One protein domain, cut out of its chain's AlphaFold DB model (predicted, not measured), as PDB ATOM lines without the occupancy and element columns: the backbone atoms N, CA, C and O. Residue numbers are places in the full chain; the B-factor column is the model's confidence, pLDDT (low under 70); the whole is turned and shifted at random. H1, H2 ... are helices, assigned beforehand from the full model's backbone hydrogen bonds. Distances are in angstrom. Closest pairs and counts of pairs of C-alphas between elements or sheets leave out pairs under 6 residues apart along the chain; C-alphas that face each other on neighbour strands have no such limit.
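Overview. This is residues 9 to 108 of the 109 residues of an uncharacterized protein of Brevundimonas sp. SPF441 (UniProt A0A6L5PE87). Two small lobes of three helices stand side by side, H1, H2 and H3 in one and H4, H5 and H6 in the other, joined through residues 48 to 55 and by the first residues of H1 packing on the first part of H6. The far end of the long helix H6, with residues 98 to 108, sticks out as an arm. The printed part has 100 residues with six named helices, H1 to H6 in order, and no named strand; its class is all helix. It is only just compact, close to loose, with a radius of gyration of the C-alphas of 14.8 A, and elongated, spanning 50 by 26 by 20 A.

Along the chain. H1, residues 9 to 22, begins at C-alpha 9 (300.745, 263.452, 202.941) and is 19.9 A long. H2 is residues 27 to 34 and H3 residues 38 to 47. H4, residues 56 to 70, is 21.2 A long; H5 is residues 75 to 82. H6, residues 86 to 106, is 30.6 A long and ends at C-alpha 106 (320.907, 249.204, 210.187).

Arrangement. H1 and H2, a helical hairpin, only just touch, with 3 pairs of C-alphas within 8 A, the closest Ala 17 and Ile 30 at 6.4 A. H2 touches H3, about perpendicular at 75 degrees, closest at the C-alphas of Val 31 and Glu 38, 5.8 A. H3 and H4 are apart. H4 and H5, also a helical hairpin, touch, with the C-alphas of Arg 61 and Val 82 closest at 5.3 A. H6 touches H5, about perpendicular at 89 degrees, closest at the C-alphas of Ser 79 and Arg 86, 5.3 A. With residues 89 to 96 alone it touches H4, closest at the C-alphas of Val 65 and Gly 93, 6.3 A. Residues 9 to 13 of H1 touch residues 87 to 92 of H6, closest at the C-alphas of Ile 12 and Trp 88, 6.1 A; the helices run opposite ways at a shallow tilt of 5 degrees. In all six helices every O i to N i+4 pair is within hydrogen-bond range.

Size, cuts and confidence. The C-alphas farthest apart, those of Arg 24 and Arg 108, are 52.5 A apart. The printed part has no cut and no long link. Confidence is low, with pLDDT under 70, at residues 50 to 57 and 100 to 108.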
ATOM      1  N   LEU A   9     301.442 262.558 202.012       77.38
ATOM      2  CA  LEU A   9     300.745 263.452 202.941       77.38
ATOM      3  C   LEU A   9     300.116 264.674 202.255       77.38
ATOM      4  O   LEU A   9     299.035 265.085 202.666       77.38
ATOM      5  N   ASP A  10     300.734 265.213 201.206       78.94
ATOM      6  CA  ASP A  10     300.191 266.321 200.417       78.94
ATOM      7  C   ASP A  10     298.917 265.888 199.682       78.94
ATOM      8  O   ASP A  10     297.920 266.612 199.667       78.94
ATOM      9  N   SER A  11     298.884 264.652 199.172       78.50
ATOM     10  CA  SER A  11     297.671 264.068 198.578       78.50
ATOM     11  C   SER A  11     296.530 263.926 199.596       78.50
ATOM     12  O   SER A  11     295.369 264.188 199.276       78.50
ATOM     13  N   ILE A  12     296.848 263.553 200.842       80.25
ATOM     14  CA  ILE A  12     295.866 263.480 201.936       80.25
ATOM     15  C   ILE A  12     295.366 264.881 202.316       80.25
ATOM     16  O   ILE A  12     294.169 265.060 202.547       80.25
ATOM     17  N   GLU A  13     296.249 265.879 202.360       82.81
ATOM     18  CA  GLU A  13     295.860 267.267 202.614       82.81
ATOM     19  C   GLU A  13     294.967 267.820 201.498       82.81
ATOM     20  O   GLU A  13     293.948 268.449 201.791       82.81
ATOM     21  N   LEU A  14     295.271 267.534 200.231       84.75
ATOM     22  CA  LEU A  14     294.430 267.942 199.109       84.75
ATOM     23  C   LEU A  14     293.043 267.288 199.163       84.75
ATOM     24  O   LEU A  14     292.034 267.969 198.965       84.75
ATOM     25  N   ALA A  15     292.966 265.992 199.476       84.00
ATOM     26  CA  ALA A  15     291.694 265.290 199.646       84.00
ATOM     27  C   ALA A  15     290.851 265.896 200.781       84.00
ATOM     28  O   ALA A  15     289.666 266.183 200.593       84.00
ATOM     29  N   TRP A  16     291.472 266.172 201.928       86.88
ATOM     30  CA  TRP A  16     290.818 266.849 203.046       86.88
ATOM     31  C   TRP A  16     290.323 268.251 202.677       86.88
ATOM     32  O   TRP A  16     289.195 268.627 203.002       86.88
ATOM     33  N   ALA A  17     291.140 269.039 201.982       86.62
ATOM     34  CA  ALA A  17     290.739 270.373 201.576       86.62
ATOM     35  C   ALA A  17     289.562 270.314 200.591       86.62
ATOM     36  O   ALA A  17     288.637 271.123 200.693       86.62
ATOM     37  N   ARG A  18     289.540 269.338 199.671       86.94
ATOM     38  CA  ARG A  18     288.409 269.114 198.752       86.94
ATOM     39  C   ARG A  18     287.130 268.776 199.510       86.94
ATOM     40  O   ARG A  18     286.089 269.364 199.227       86.94
ATOM     41  N   GLU A  19     287.211 267.906 200.512       87.38
ATOM     42  CA  GLU A  19     286.085 267.582 201.395       87.38
ATOM     43  C   GLU A  19     285.572 268.832 202.134       87.38
ATOM     44  O   GLU A  19     284.371 269.104 202.163       87.38
ATOM     45  N   ARG A  20     286.475 269.663 202.670       87.12
ATOM     46  CA  ARG A  20     286.114 270.942 203.301       87.12
ATOM     47  C   ARG A  20     285.392 271.879 202.331       87.12
ATOM     48  O   ARG A  20     284.391 272.487 202.712       87.12
ATOM     49  N   ARG A  21     285.864 271.986 201.085       90.00
ATOM     50  CA  ARG A  21     285.215 272.795 200.041       90.00
ATOM     51  C   ARG A  21     283.837 272.246 199.670       90.00
ATOM     52  O   ARG A  21     282.904 273.040 199.556       90.00
ATOM     53  N   ALA A  22     283.685 270.927 199.557       89.25
ATOM     54  CA  ALA A  22     282.392 270.277 199.328       89.25
ATOM     55  C   ALA A  22     281.397 270.570 200.467       89.25
ATOM     56  O   ALA A  22     280.234 270.884 200.216       89.25
ATOM     57  N   ASN A  23     281.889 270.614 201.708       89.88
ATOM     58  CA  ASN A  23     281.138 271.013 202.902       89.88
ATOM     59  C   ASN A  23     280.981 272.540 203.064       89.88
ATOM     60  O   ASN A  23     280.631 273.022 204.140       89.88
ATOM     61  N   ARG A  24     281.226 273.319 202.000       89.31
ATOM     62  CA  ARG A  24     281.059 274.782 201.939       89.31
ATOM     63  C   ARG A  24     281.927 275.578 202.918       89.31
ATOM     64  O   ARG A  24     281.645 276.750 203.168       89.31
ATOM     65  N   HIS A  25     283.013 275.004 203.434       87.38
ATOM     66  CA  HIS A  25     283.970 275.789 204.206       87.38
ATOM     67  C   HIS A  25     284.694 276.799 203.292       87.38
ATOM     68  O   HIS A  25     285.123 276.442 202.184       87.38
ATOM     69  N   PRO A  26     284.852 278.064 203.726       90.31
ATOM     70  CA  PRO A  26     285.596 279.063 202.968       90.31
ATOM     71  C   PRO A  26     287.090 278.723 202.941       90.31
ATOM     72  O   PRO A  26     287.601 278.060 203.847       90.31
ATOM     73  N   MET A  27     287.800 279.213 201.921       88.00
ATOM     74  CA  MET A  27     289.238 278.958 201.766       88.00
ATOM     75  C   MET A  27     290.042 279.420 202.989       88.00
ATOM     76  O   MET A  27     290.941 278.718 203.439       88.00
ATOM     77  N   LEU A  28     289.627 280.524 203.615       88.00
ATOM     78  CA  LEU A  28     290.228 281.045 204.843       88.00
ATOM     79  C   LEU A  28     290.274 280.017 205.991       88.00
ATOM     80  O   LEU A  28     291.241 279.975 206.747       88.00
ATOM     81  N   VAL A  29     289.256 279.157 206.118       86.00
ATOM     82  CA  VAL A  29     289.238 278.099 207.144       86.00
ATOM     83  C   VAL A  29     290.278 277.024 206.831       86.00
ATOM     84  O   VAL A  29     290.949 276.538 207.739       86.00
ATOM     85  N   ILE A  30     290.439 276.676 205.556       86.38
ATOM     86  CA  ILE A  30     291.430 275.696 205.097       86.38
ATOM     87  C   ILE A  30     292.841 276.243 205.335       86.38
ATOM     88  O   ILE A  30     293.667 275.548 205.922       86.38
ATOM     89  N   VAL A  31     293.091 277.505 204.984       86.19
ATOM     90  CA  VAL A  31     294.343 278.235 205.258       86.19
ATOM     91  C   VAL A  31     294.659 278.245 206.753       86.19
ATOM     92  O   VAL A  31     295.732 277.815 207.163       86.19
ATOM     93  N   SER A  32     293.698 278.642 207.590       82.38
ATOM     94  CA  SER A  32     293.881 278.708 209.044       82.38
ATOM     95  C   SER A  32     294.187 277.340 209.670       82.38
ATOM     96  O   SER A  32     295.061 277.233 210.530       82.38
ATOM     97  N   GLN A  33     293.502 276.281 209.227       79.38
ATOM     98  CA  GLN A  33     293.695 274.932 209.766       79.38
ATOM     99  C   GLN A  33     294.969 274.270 209.237       79.38
ATOM    100  O   GLN A  33     295.647 273.576 209.987       79.38
ATOM    101  N   SER A  34     295.320 274.489 207.970       77.75
ATOM    102  CA  SER A  34     296.519 273.911 207.348       77.75
ATOM    103  C   SER A  34     297.807 274.688 207.630       77.75
ATOM    104  O   SER A  34     298.890 274.139 207.457       77.75
ATOM    105  N   GLY A  35     297.715 275.961 208.022       77.00
ATOM    106  CA  GLY A  35     298.876 276.846 208.128       77.00
ATOM    107  C   GLY A  35     299.542 277.165 206.784       77.00
ATOM    108  O   GLY A  35     300.605 277.779 206.778       77.00
ATOM    109  N   ARG A  36     298.945 276.759 205.653       80.38
ATOM    110  CA  ARG A  36     299.473 277.034 204.312       80.38
ATOM    111  C   ARG A  36     298.885 278.317 203.730       80.38
ATOM    112  O   ARG A  36     297.706 278.593 203.967       80.38
ATOM    113  N   PRO A  37     299.652 279.057 202.915       83.06
ATOM    114  CA  PRO A  37     299.157 280.213 202.182       83.06
ATOM    115  C   PRO A  37     297.941 279.890 201.310       83.06
ATOM    116  O   PRO A  37     297.833 278.819 200.715       83.06
ATOM    117  N   GLU A  38     297.049 280.866 201.158       87.25
ATOM    118  CA  GLU A  38     295.885 280.752 200.273       87.25
ATOM    119  C   GLU A  38     296.273 280.500 198.812       87.25
ATOM    120  O   GLU A  38     295.578 279.767 198.109       87.25
ATOM    121  N   ALA A  39     297.399 281.061 198.362       86.06
ATOM    122  CA  ALA A  39     297.908 280.867 197.008       86.06
ATOM    123  C   ALA A  39     298.235 279.392 196.717       86.06
ATOM    124  O   ALA A  39     297.844 278.889 195.668       86.06
ATOM    125  N   GLU A  40     298.866 278.687 197.666       84.50
ATOM    126  CA  GLU A  40     299.156 277.250 197.541       84.50
ATOM    127  C   GLU A  40     297.862 276.441 197.396       84.50
ATOM    128  O   GLU A  40     297.749 275.581 196.525       84.50
ATOM    129  N   TRP A  41     296.846 276.751 198.207       86.94
ATOM    130  CA  TRP A  41     295.554 276.073 198.122       86.94
ATOM    131  C   TRP A  41     294.781 276.391 196.852       86.94
ATOM    132  O   TRP A  41     294.123 275.513 196.296       86.94
ATOM    133  N   THR A  42     294.838 277.638 196.403       86.75
ATOM    134  CA  THR A  42     294.177 278.075 195.174       86.75
ATOM    135  C   THR A  42     294.760 277.337 193.978       86.75
ATOM    136  O   THR A  42     294.005 276.839 193.143       86.75
ATOM    137  N   ASP A  43     296.085 277.211 193.925       85.38
ATOM    138  CA  ASP A  43     296.757 276.510 192.842       85.38
ATOM    139  C   ASP A  43     296.481 275.002 192.877       85.38
ATOM    140  O   ASP A  43     295.981 274.458 191.894       85.38
ATOM    141  N   ALA A  44     296.646 274.353 194.036       84.94
ATOM    142  CA  ALA A  44     296.386 272.919 194.196       84.94
ATOM    143  C   ALA A  44     294.927 272.528 193.889       84.94
ATOM    144  O   ALA A  44     294.645 271.449 193.364       84.94
ATOM    145  N   MET A  45     293.966 273.407 194.186       86.12
ATOM    146  CA  MET A  45     292.558 273.191 193.831       86.12
ATOM    147  C   MET A  45     292.291 273.354 192.337       86.12
ATOM    148  O   MET A  45     291.431 272.659 191.797       86.12
ATOM    149  N   ARG A  46     293.004 274.274 191.681       85.44
ATOM    150  CA  ARG A  46     292.869 274.564 190.252       85.44
ATOM    151  C   ARG A  46     293.487 273.465 189.391       85.44
ATOM    152  O   ARG A  46     292.868 273.054 188.417       85.44
ATOM    153  N   THR A  47     294.693 273.017 189.731       82.00
ATOM    154  CA  THR A  47     295.424 271.970 188.996       82.00
ATOM    155  C   THR A  47     294.967 270.574 189.397       82.00
ATOM    156  O   THR A  47     295.023 269.637 188.610       82.00
ATOM    157  N   GLY A  48     294.474 270.438 190.628       77.00
ATOM    158  CA  GLY A  48     294.150 269.158 191.222       77.00
ATOM    159  C   GLY A  48     295.373 268.348 191.652       77.00
ATOM    160  O   GLY A  48     295.205 267.184 192.027       77.00
ATOM    161  N   GLU A  49     296.550 268.968 191.630       75.00
ATOM    162  CA  GLU A  49     297.834 268.386 191.996       75.00
ATOM    163  C   GLU A  49     298.245 268.854 193.391       75.00
ATOM    164  O   GLU A  49     298.064 270.013 193.764       75.00
ATOM    165  N   ALA A  50     298.817 267.941 194.174       66.12
ATOM    166  CA  ALA A  50     299.290 268.223 195.522       66.12
ATOM    167  C   ALA A  50     300.772 268.642 195.520       66.12
ATOM    168  O   ALA A  50     301.549 268.162 196.336       66.12
ATOM    169  N   ALA A  51     301.147 269.531 194.596       63.72
ATOM    170  CA  ALA A  51     302.517 269.999 194.392       63.72
ATOM    171  C   ALA A  51     302.901 271.109 195.382       63.72
ATOM    172  O   ALA A  51     303.326 272.202 194.997       63.72
ATOM    173  N   PHE A  52     302.693 270.869 196.676       69.88
ATOM    174  CA  PHE A  52     303.018 271.875 197.670       69.88
ATOM    175  C   PHE A  52     304.533 272.002 197.832       69.88
ATOM    176  O   PHE A  52     305.252 271.009 197.958       69.88
ATOM    177  N   ALA A  53     305.034 273.238 197.872       63.66
ATOM    178  CA  ALA A  53     306.441 273.461 198.164       63.66
ATOM    179  C   ALA A  53     306.790 272.858 199.541       63.66
ATOM    180  O   ALA A  53     305.963 272.934 200.460       63.66
ATOM    181  N   PRO A  54     308.006 272.301 199.725       61.59
ATOM    182  CA  PRO A  54     308.465 271.851 201.030       61.59
ATOM    183  C   PRO A  54     308.435 273.036 201.990       61.59
ATOM    184  O   PRO A  54     309.285 273.929 201.924       61.59
ATOM    185  N   ASN A  55     307.431 273.072 202.854       62.12
ATOM    186  CA  ASN A  55     307.253 274.155 203.799       62.12
ATOM    187  C   ASN A  55     307.652 273.683 205.200       62.12
ATOM    188  O   ASN A  55     307.583 272.499 205.540       62.12
ATOM    189  N   ALA A  56     308.088 274.637 206.022       58.03
ATOM    190  CA  ALA A  56     308.411 274.381 207.422       58.03
ATOM    191  C   ALA A  56     307.215 273.763 208.172       58.03
ATOM    192  O   ALA A  56     307.400 272.946 209.064       58.03
ATOM    193  N   VAL A  57     305.987 274.069 207.738       68.81
ATOM    194  CA  VAL A  57     304.744 273.621 208.372       68.81
ATOM    195  C   VAL A  57     304.574 272.097 208.330       68.81
ATOM    196  O   VAL A  57     304.205 271.509 209.344       68.81
ATOM    197  N   ILE A  58     304.864 271.416 207.212       70.00
ATOM    198  CA  ILE A  58     304.790 269.945 207.156       70.00
ATOM    199  C   ILE A  58     305.888 269.332 208.033       70.00
ATOM    200  O   ILE A  58     305.613 268.383 208.767       70.00
ATOM    201  N   GLU A  59     307.117 269.858 207.991       73.62
ATOM    202  CA  GLU A  59     308.217 269.341 208.818       73.62
ATOM    203  C   GLU A  59     307.912 269.489 210.319       73.62
ATOM    204  O   GLU A  59     308.116 268.542 211.087       73.62
ATOM    205  N   GLU A  60     307.353 270.630 210.726       77.25
ATOM    206  CA  GLU A  60     306.884 270.904 212.086       77.25
ATOM    207  C   GLU A  60     305.757 269.950 212.496       77.25
ATOM    208  O   GLU A  60     305.841 269.300 213.538       77.25
ATOM    209  N   ARG A  61     304.730 269.779 211.656       82.69
ATOM    210  CA  ARG A  61     303.628 268.832 211.899       82.69
ATOM    211  C   ARG A  61     304.121 267.399 212.020       82.69
ATOM    212  O   ARG A  61     303.666 266.648 212.881       82.69
ATOM    213  N   TYR A  62     305.079 267.018 211.185       82.56
ATOM    214  CA  TYR A  62     305.680 265.694 211.214       82.56
ATOM    215  C   TYR A  62     306.539 265.491 212.471       82.56
ATOM    216  O   TYR A  62     306.566 264.402 213.049       82.56
ATOM    217  N   ALA A  63     307.225 266.533 212.950       84.31
ATOM    218  CA  ALA A  63     307.883 266.519 214.254       84.31
ATOM    219  C   ALA A  63     306.866 266.369 215.399       84.31
ATOM    220  O   ALA A  63     307.052 265.501 216.250       84.31
ATOM    221  N   LEU A  64     305.756 267.110 215.367       86.12
ATOM    222  CA  LEU A  64     304.685 267.001 216.360       86.12
ATOM    223  C   LEU A  64     304.062 265.601 216.397       86.12
ATOM    224  O   LEU A  64     303.846 265.076 217.484       86.12
ATOM    225  N   VAL A  65     303.840 264.952 215.247       87.75
ATOM    226  CA  VAL A  65     303.388 263.548 215.208       87.75
ATOM    227  C   VAL A  65     304.405 262.625 215.875       87.75
ATOM    228  O   VAL A  65     304.026 261.772 216.676       87.75
ATOM    229  N   ARG A  66     305.702 262.795 215.592       88.00
ATOM    230  CA  ARG A  66     306.754 261.974 216.211       88.00
ATOM    231  C   ARG A  66     306.790 262.130 217.727       88.00
ATOM    232  O   ARG A  66     306.957 261.121 218.410       88.00
ATOM    233  N   GLU A  67     306.628 263.346 218.244       88.81
ATOM    234  CA  GLU A  67     306.550 263.594 219.688       88.81
ATOM    235  C   GLU A  67     305.255 263.043 220.292       88.81
ATOM    236  O   GLU A  67     305.303 262.337 221.298       88.81
ATOM    237  N   ALA A  68     304.109 263.261 219.644       88.50
ATOM    238  CA  ALA A  68     302.816 262.745 220.090       88.50
ATOM    239  C   ALA A  68     302.810 261.208 220.193       88.50
ATOM    240  O   ALA A  68     302.272 260.651 221.149       88.50
ATOM    241  N   LEU A  69     303.466 260.519 219.255       87.62
ATOM    242  CA  LEU A  69     303.647 259.067 219.312       87.62
ATOM    243  C   LEU A  69     304.529 258.622 220.483       87.62
ATOM    244  O   LEU A  69     304.246 257.589 221.083       87.62
ATOM    245  N   LYS A  70     305.580 259.378 220.832       87.75
ATOM    246  CA  LYS A  70     306.448 259.042 221.978       87.75
ATOM    247  C   LYS A  70     305.691 259.092 223.304       87.75
ATOM    248  O   LYS A  70     305.970 258.280 224.178       87.75
ATOM    249  N   ILE A  71     304.750 260.023 223.445       89.69
ATOM    250  CA  ILE A  71     303.963 260.211 224.673       89.69
ATOM    251  C   ILE A  71     302.627 259.452 224.667       89.69
ATOM    252  O   ILE A  71     301.836 259.611 225.591       89.69
ATOM    253  N   GLY A  72     302.358 258.639 223.638       87.44
ATOM    254  CA  GLY A  72     301.145 257.818 223.559       87.44
ATOM    255  C   GLY A  72     299.853 258.619 223.374       87.44
ATOM    256  O   GLY A  72     298.802 258.213 223.869       87.44
ATOM    257  N   LEU A  73     299.911 259.767 222.692       90.44
ATOM    258  CA  LEU A  73     298.744 260.623 222.488       90.44
ATOM    259  C   LEU A  73     297.675 259.918 221.630       90.44
ATOM    260  O   LEU A  73     297.993 259.285 220.620       90.44
ATOM    261  N   SER A  74     296.394 260.068 221.986       90.44
ATOM    262  CA  SER A  74     295.294 259.523 221.178       90.44
ATOM    263  C   SER A  74     295.216 260.201 219.803       90.44
ATOM    264  O   SER A  74     295.589 261.365 219.645       90.44
ATOM    265  N   MET A  75     294.682 259.500 218.796       88.38
ATOM    266  CA  MET A  75     294.573 260.029 217.425       88.38
ATOM    267  C   MET A  75     293.730 261.313 217.344       88.38
ATOM    268  O   MET A  75     293.967 262.180 216.506       88.38
ATOM    269  N   GLU A  76     292.735 261.447 218.221       85.50
ATOM    270  CA  GLU A  76     291.920 262.654 218.327       85.50
ATOM    271  C   GLU A  76     292.724 263.850 218.843       85.50
ATOM    272  O   GLU A  76     292.757 264.889 218.185       85.50
ATOM    273  N   LEU A  77     293.431 263.686 219.963       87.62
ATOM    274  CA  LEU A  77     294.279 264.740 220.518       87.62
ATOM    275  C   LEU A  77     295.441 265.081 219.578       87.62
ATOM    276  O   LEU A  77     295.805 266.247 219.443       87.62
ATOM    277  N   MET A  78     295.975 264.083 218.871       88.62
ATOM    278  CA  MET A  78     297.022 264.271 217.868       88.62
ATOM    279  C   MET A  78     296.522 265.123 216.700       88.62
ATOM    280  O   MET A  78     297.188 266.078 216.317       88.62
ATOM    281  N   SER A  79     295.322 264.842 216.185       84.12
ATOM    282  CA  SER A  79     294.702 265.630 215.113       84.12
ATOM    283  C   SER A  79     294.504 267.099 215.505       84.12
ATOM    284  O   SER A  79     294.744 267.989 214.687       84.12
ATOM    285  N   ILE A  80     294.147 267.364 216.767       82.94
ATOM    286  CA  ILE A  80     294.026 268.725 217.309       82.94
ATOM    287  C   ILE A  80     295.404 269.397 217.404       82.94
ATOM    288  O   ILE A  80     295.577 270.506 216.901       82.94
ATOM    289  N   ALA A  81     296.388 268.728 218.011       83.88
ATOM    290  CA  ALA A  81     297.725 269.279 218.240       83.88
ATOM    291  C   ALA A  81     298.472 269.580 216.930       83.88
ATOM    292  O   ALA A  81     299.072 270.641 216.778       83.88
ATOM    293  N   VAL A  82     298.394 268.663 215.965       83.69
ATOM    294  CA  VAL A  82     299.047 268.765 214.651       83.69
ATOM    295  C   VAL A  82     298.259 269.684 213.706       83.69
ATOM    296  O   VAL A  82     298.788 270.142 212.695       83.69
ATOM    297  N   ARG A  83     296.993 269.989 214.036       78.44
ATOM    298  CA  ARG A  83     296.055 270.726 213.175       78.44
ATOM    299  C   ARG A  83     295.942 270.086 211.791       78.44
ATOM    300  O   ARG A  83     295.921 270.760 210.763       78.44
ATOM    301  N   ALA A  84     295.888 268.761 211.777       78.38
ATOM    302  CA  ALA A  84     295.802 267.967 210.565       78.38
ATOM    303  C   ALA A  84     294.713 266.898 210.707       78.38
ATOM    304  O   ALA A  84     294.391 266.481 211.825       78.38
ATOM    305  N   PRO A  85     294.134 266.422 209.594       80.25
ATOM    306  CA  PRO A  85     293.143 265.350 209.621       80.25
ATOM    307  C   PRO A  85     293.684 264.087 210.296       80.25
ATOM    308  O   PRO A  85     294.871 263.776 210.198       80.25
ATOM    309  N   ARG A  86     292.805 263.292 210.917       83.25
ATOM    310  CA  ARG A  86     293.194 262.003 211.524       83.25
ATOM    311  C   ARG A  86     293.889 261.075 210.520       83.25
ATOM    312  O   ARG A  86     294.869 260.432 210.871       83.25
ATOM    313  N   ALA A  87     293.431 261.059 209.266       81.75
ATOM    314  CA  ALA A  87     294.060 260.289 208.190       81.75
ATOM    315  C   ALA A  87     295.507 260.734 207.915       81.75
ATOM    316  O   ALA A  87     296.384 259.896 207.718       81.75
ATOM    317  N   TRP A  88     295.764 262.044 207.973       86.69
ATOM    318  CA  TRP A  88     297.106 262.606 207.838       86.69
ATOM    319  C   TRP A  88     297.998 262.171 208.999       86.69
ATOM    320  O   TRP A  88     299.094 261.665 208.782       86.69
ATOM    321  N   CYS A  89     297.499 262.290 210.235       86.25
ATOM    322  CA  CYS A  89     298.232 261.889 211.439       86.25
ATOM    323  C   CYS A  89     298.548 260.386 211.442       86.25
ATOM    324  O   CYS A  89     299.658 259.989 211.788       86.25
ATOM    325  N   ALA A  90     297.602 259.552 210.999       86.38
ATOM    326  CA  ALA A  90     297.787 258.112 210.883       86.38
ATOM    327  C   ALA A  90     298.868 257.744 209.854       86.38
ATOM    328  O   ALA A  90     299.733 256.922 210.149       86.38
ATOM    329  N   GLU A  91     298.858 258.361 208.669       87.81
ATOM    330  CA  GLU A  91     299.877 258.108 207.644       87.81
ATOM    331  C   GLU A  91     301.253 258.631 208.064       87.81
ATOM    332  O   GLU A  91     302.252 257.920 207.939       87.81
ATOM    333  N   ALA A  92     301.313 259.839 208.631       86.50
ATOM    334  CA  ALA A  92     302.548 260.400 209.163       86.50
ATOM    335  C   ALA A  92     303.126 259.508 210.272       86.50
ATOM    336  O   ALA A  92     304.332 259.268 210.316       86.50
ATOM    337  N   GLY A  93     302.263 258.960 211.130       86.44
ATOM    338  CA  GLY A  93     302.676 258.068 212.199       86.44
ATOM    339  C   GLY A  93     303.180 256.714 211.704       86.44
ATOM    340  O   GLY A  93     304.237 256.270 212.152       86.44
ATOM    341  N   ARG A  94     302.499 256.095 210.731       87.62
ATOM    342  CA  ARG A  94     302.981 254.865 210.077       87.62
ATOM    343  C   ARG A  94     304.381 255.051 209.499       87.62
ATOM    344  O   ARG A  94     305.263 254.243 209.764       87.62
ATOM    345  N   ARG A  95     304.603 256.147 208.770       84.50
ATOM    346  CA  ARG A  95     305.909 256.476 208.179       84.50
ATOM    347  C   ARG A  95     306.980 256.731 209.232       84.50
ATOM    348  O   ARG A  95     308.111 256.278 209.081       84.50
ATOM    349  N   ALA A  96     306.634 257.433 210.309       85.25
ATOM    350  CA  ALA A  96     307.554 257.684 211.408       85.25
ATOM    351  C   ALA A  96     308.000 256.387 212.102       85.25
ATOM    352  O   ALA A  96     309.154 256.297 212.522       85.25
ATOM    353  N   MET A  97     307.109 255.399 212.215       82.56
ATOM    354  CA  MET A  97     307.418 254.085 212.783       82.56
ATOM    355  C   MET A  97     308.240 253.223 211.821       82.56
ATOM    356  O   MET A  97     309.271 252.707 212.239       82.56
ATOM    357  N   ALA A  98     307.871 253.163 210.538       81.88
ATOM    358  CA  ALA A  98     308.642 252.450 209.514       81.88
ATOM    359  C   ALA A  98     310.093 252.959 209.433       81.88
ATOM    360  O   ALA A  98     311.039 252.179 209.420       81.88
ATOM    361  N   TRP A  99     310.290 254.283 209.511       73.00
ATOM    362  CA  TRP A  99     311.630 254.872 209.556       73.00
ATOM    363  C   TRP A  99     312.444 254.416 210.779       73.00
ATOM    364  O   TRP A  99     313.650 254.198 210.662       73.00
ATOM    365  N   ARG A 100     311.809 254.253 211.951       66.62
ATOM    366  CA  ARG A 100     312.481 253.732 213.157       66.62
ATOM    367  C   ARG A 100     312.869 252.266 212.997       66.62
ATOM    368  O   ARG A 100     313.958 251.905 213.428       66.62
ATOM    369  N   GLU A 101     312.006 251.448 212.404       69.56
ATOM    370  CA  GLU A 101     312.272 250.024 212.173       69.56
ATOM    371  C   GLU A 101     313.469 249.840 211.230       69.56
ATOM    372  O   GLU A 101     314.443 249.187 211.620       69.56
ATOM    373  N   ASP A 102     313.482 250.542 210.095       66.88
ATOM    374  CA  ASP A 102     314.585 250.506 209.124       66.88
ATOM    375  C   ASP A 102     315.928 250.957 209.736       66.88
ATOM    376  O   ASP A 102     316.968 250.329 209.512       66.88
ATOM    377  N   HIS A 103     315.921 252.015 210.561       60.91
ATOM    378  CA  HIS A 103     317.135 252.537 211.214       60.91
ATOM    379  C   HIS A 103     317.568 251.713 212.436       60.91
ATOM    380  O   HIS A 103     318.742 251.714 212.803       60.91
ATOM    381  N   SER A 104     316.648 250.978 213.064       60.97
ATOM    382  CA  SER A 104     316.978 250.025 214.131       60.97
ATOM    383  C   SER A 104     317.620 248.743 213.586       60.97
ATOM    384  O   SER A 104     318.444 248.132 214.268       60.97
ATOM    385  N   GLN A 105     317.301 248.361 212.343       55.97
ATOM    386  CA  GLN A 105     317.919 247.227 211.655       55.97
ATOM    387  C   GLN A 105     319.318 247.543 211.111       55.97
ATOM    388  O   GLN A 105     320.179 246.668 211.132       55.97
ATOM    389  N   THR A 106     319.583 248.782 210.689       54.41
ATOM    390  CA  THR A 106     320.907 249.204 210.187       54.41
ATOM    391  C   THR A 106     321.929 249.512 211.288       54.41
ATOM    392  O   THR A 106     323.116 249.610 210.999       54.41
ATOM    393  N   GLY A 107     321.500 249.620 212.552       47.34
ATOM    394  CA  GLY A 107     322.377 249.811 213.717       47.34
ATOM    395  C   GLY A 107     322.932 248.522 214.341       47.34
ATOM    396  O   GLY A 107     323.591 248.595 215.375       47.34
ATOM    397  N   ARG A 108     322.657 247.344 213.761       45.91
ATOM    398  CA  ARG A 108     323.308 246.077 214.134       45.91
ATOM    399  C   ARG A 108     324.513 245.823 213.225       45.91
ATOM    400  O   ARG A 108     324.400 245.052 212.277       45.91
TER     401      ARG A 108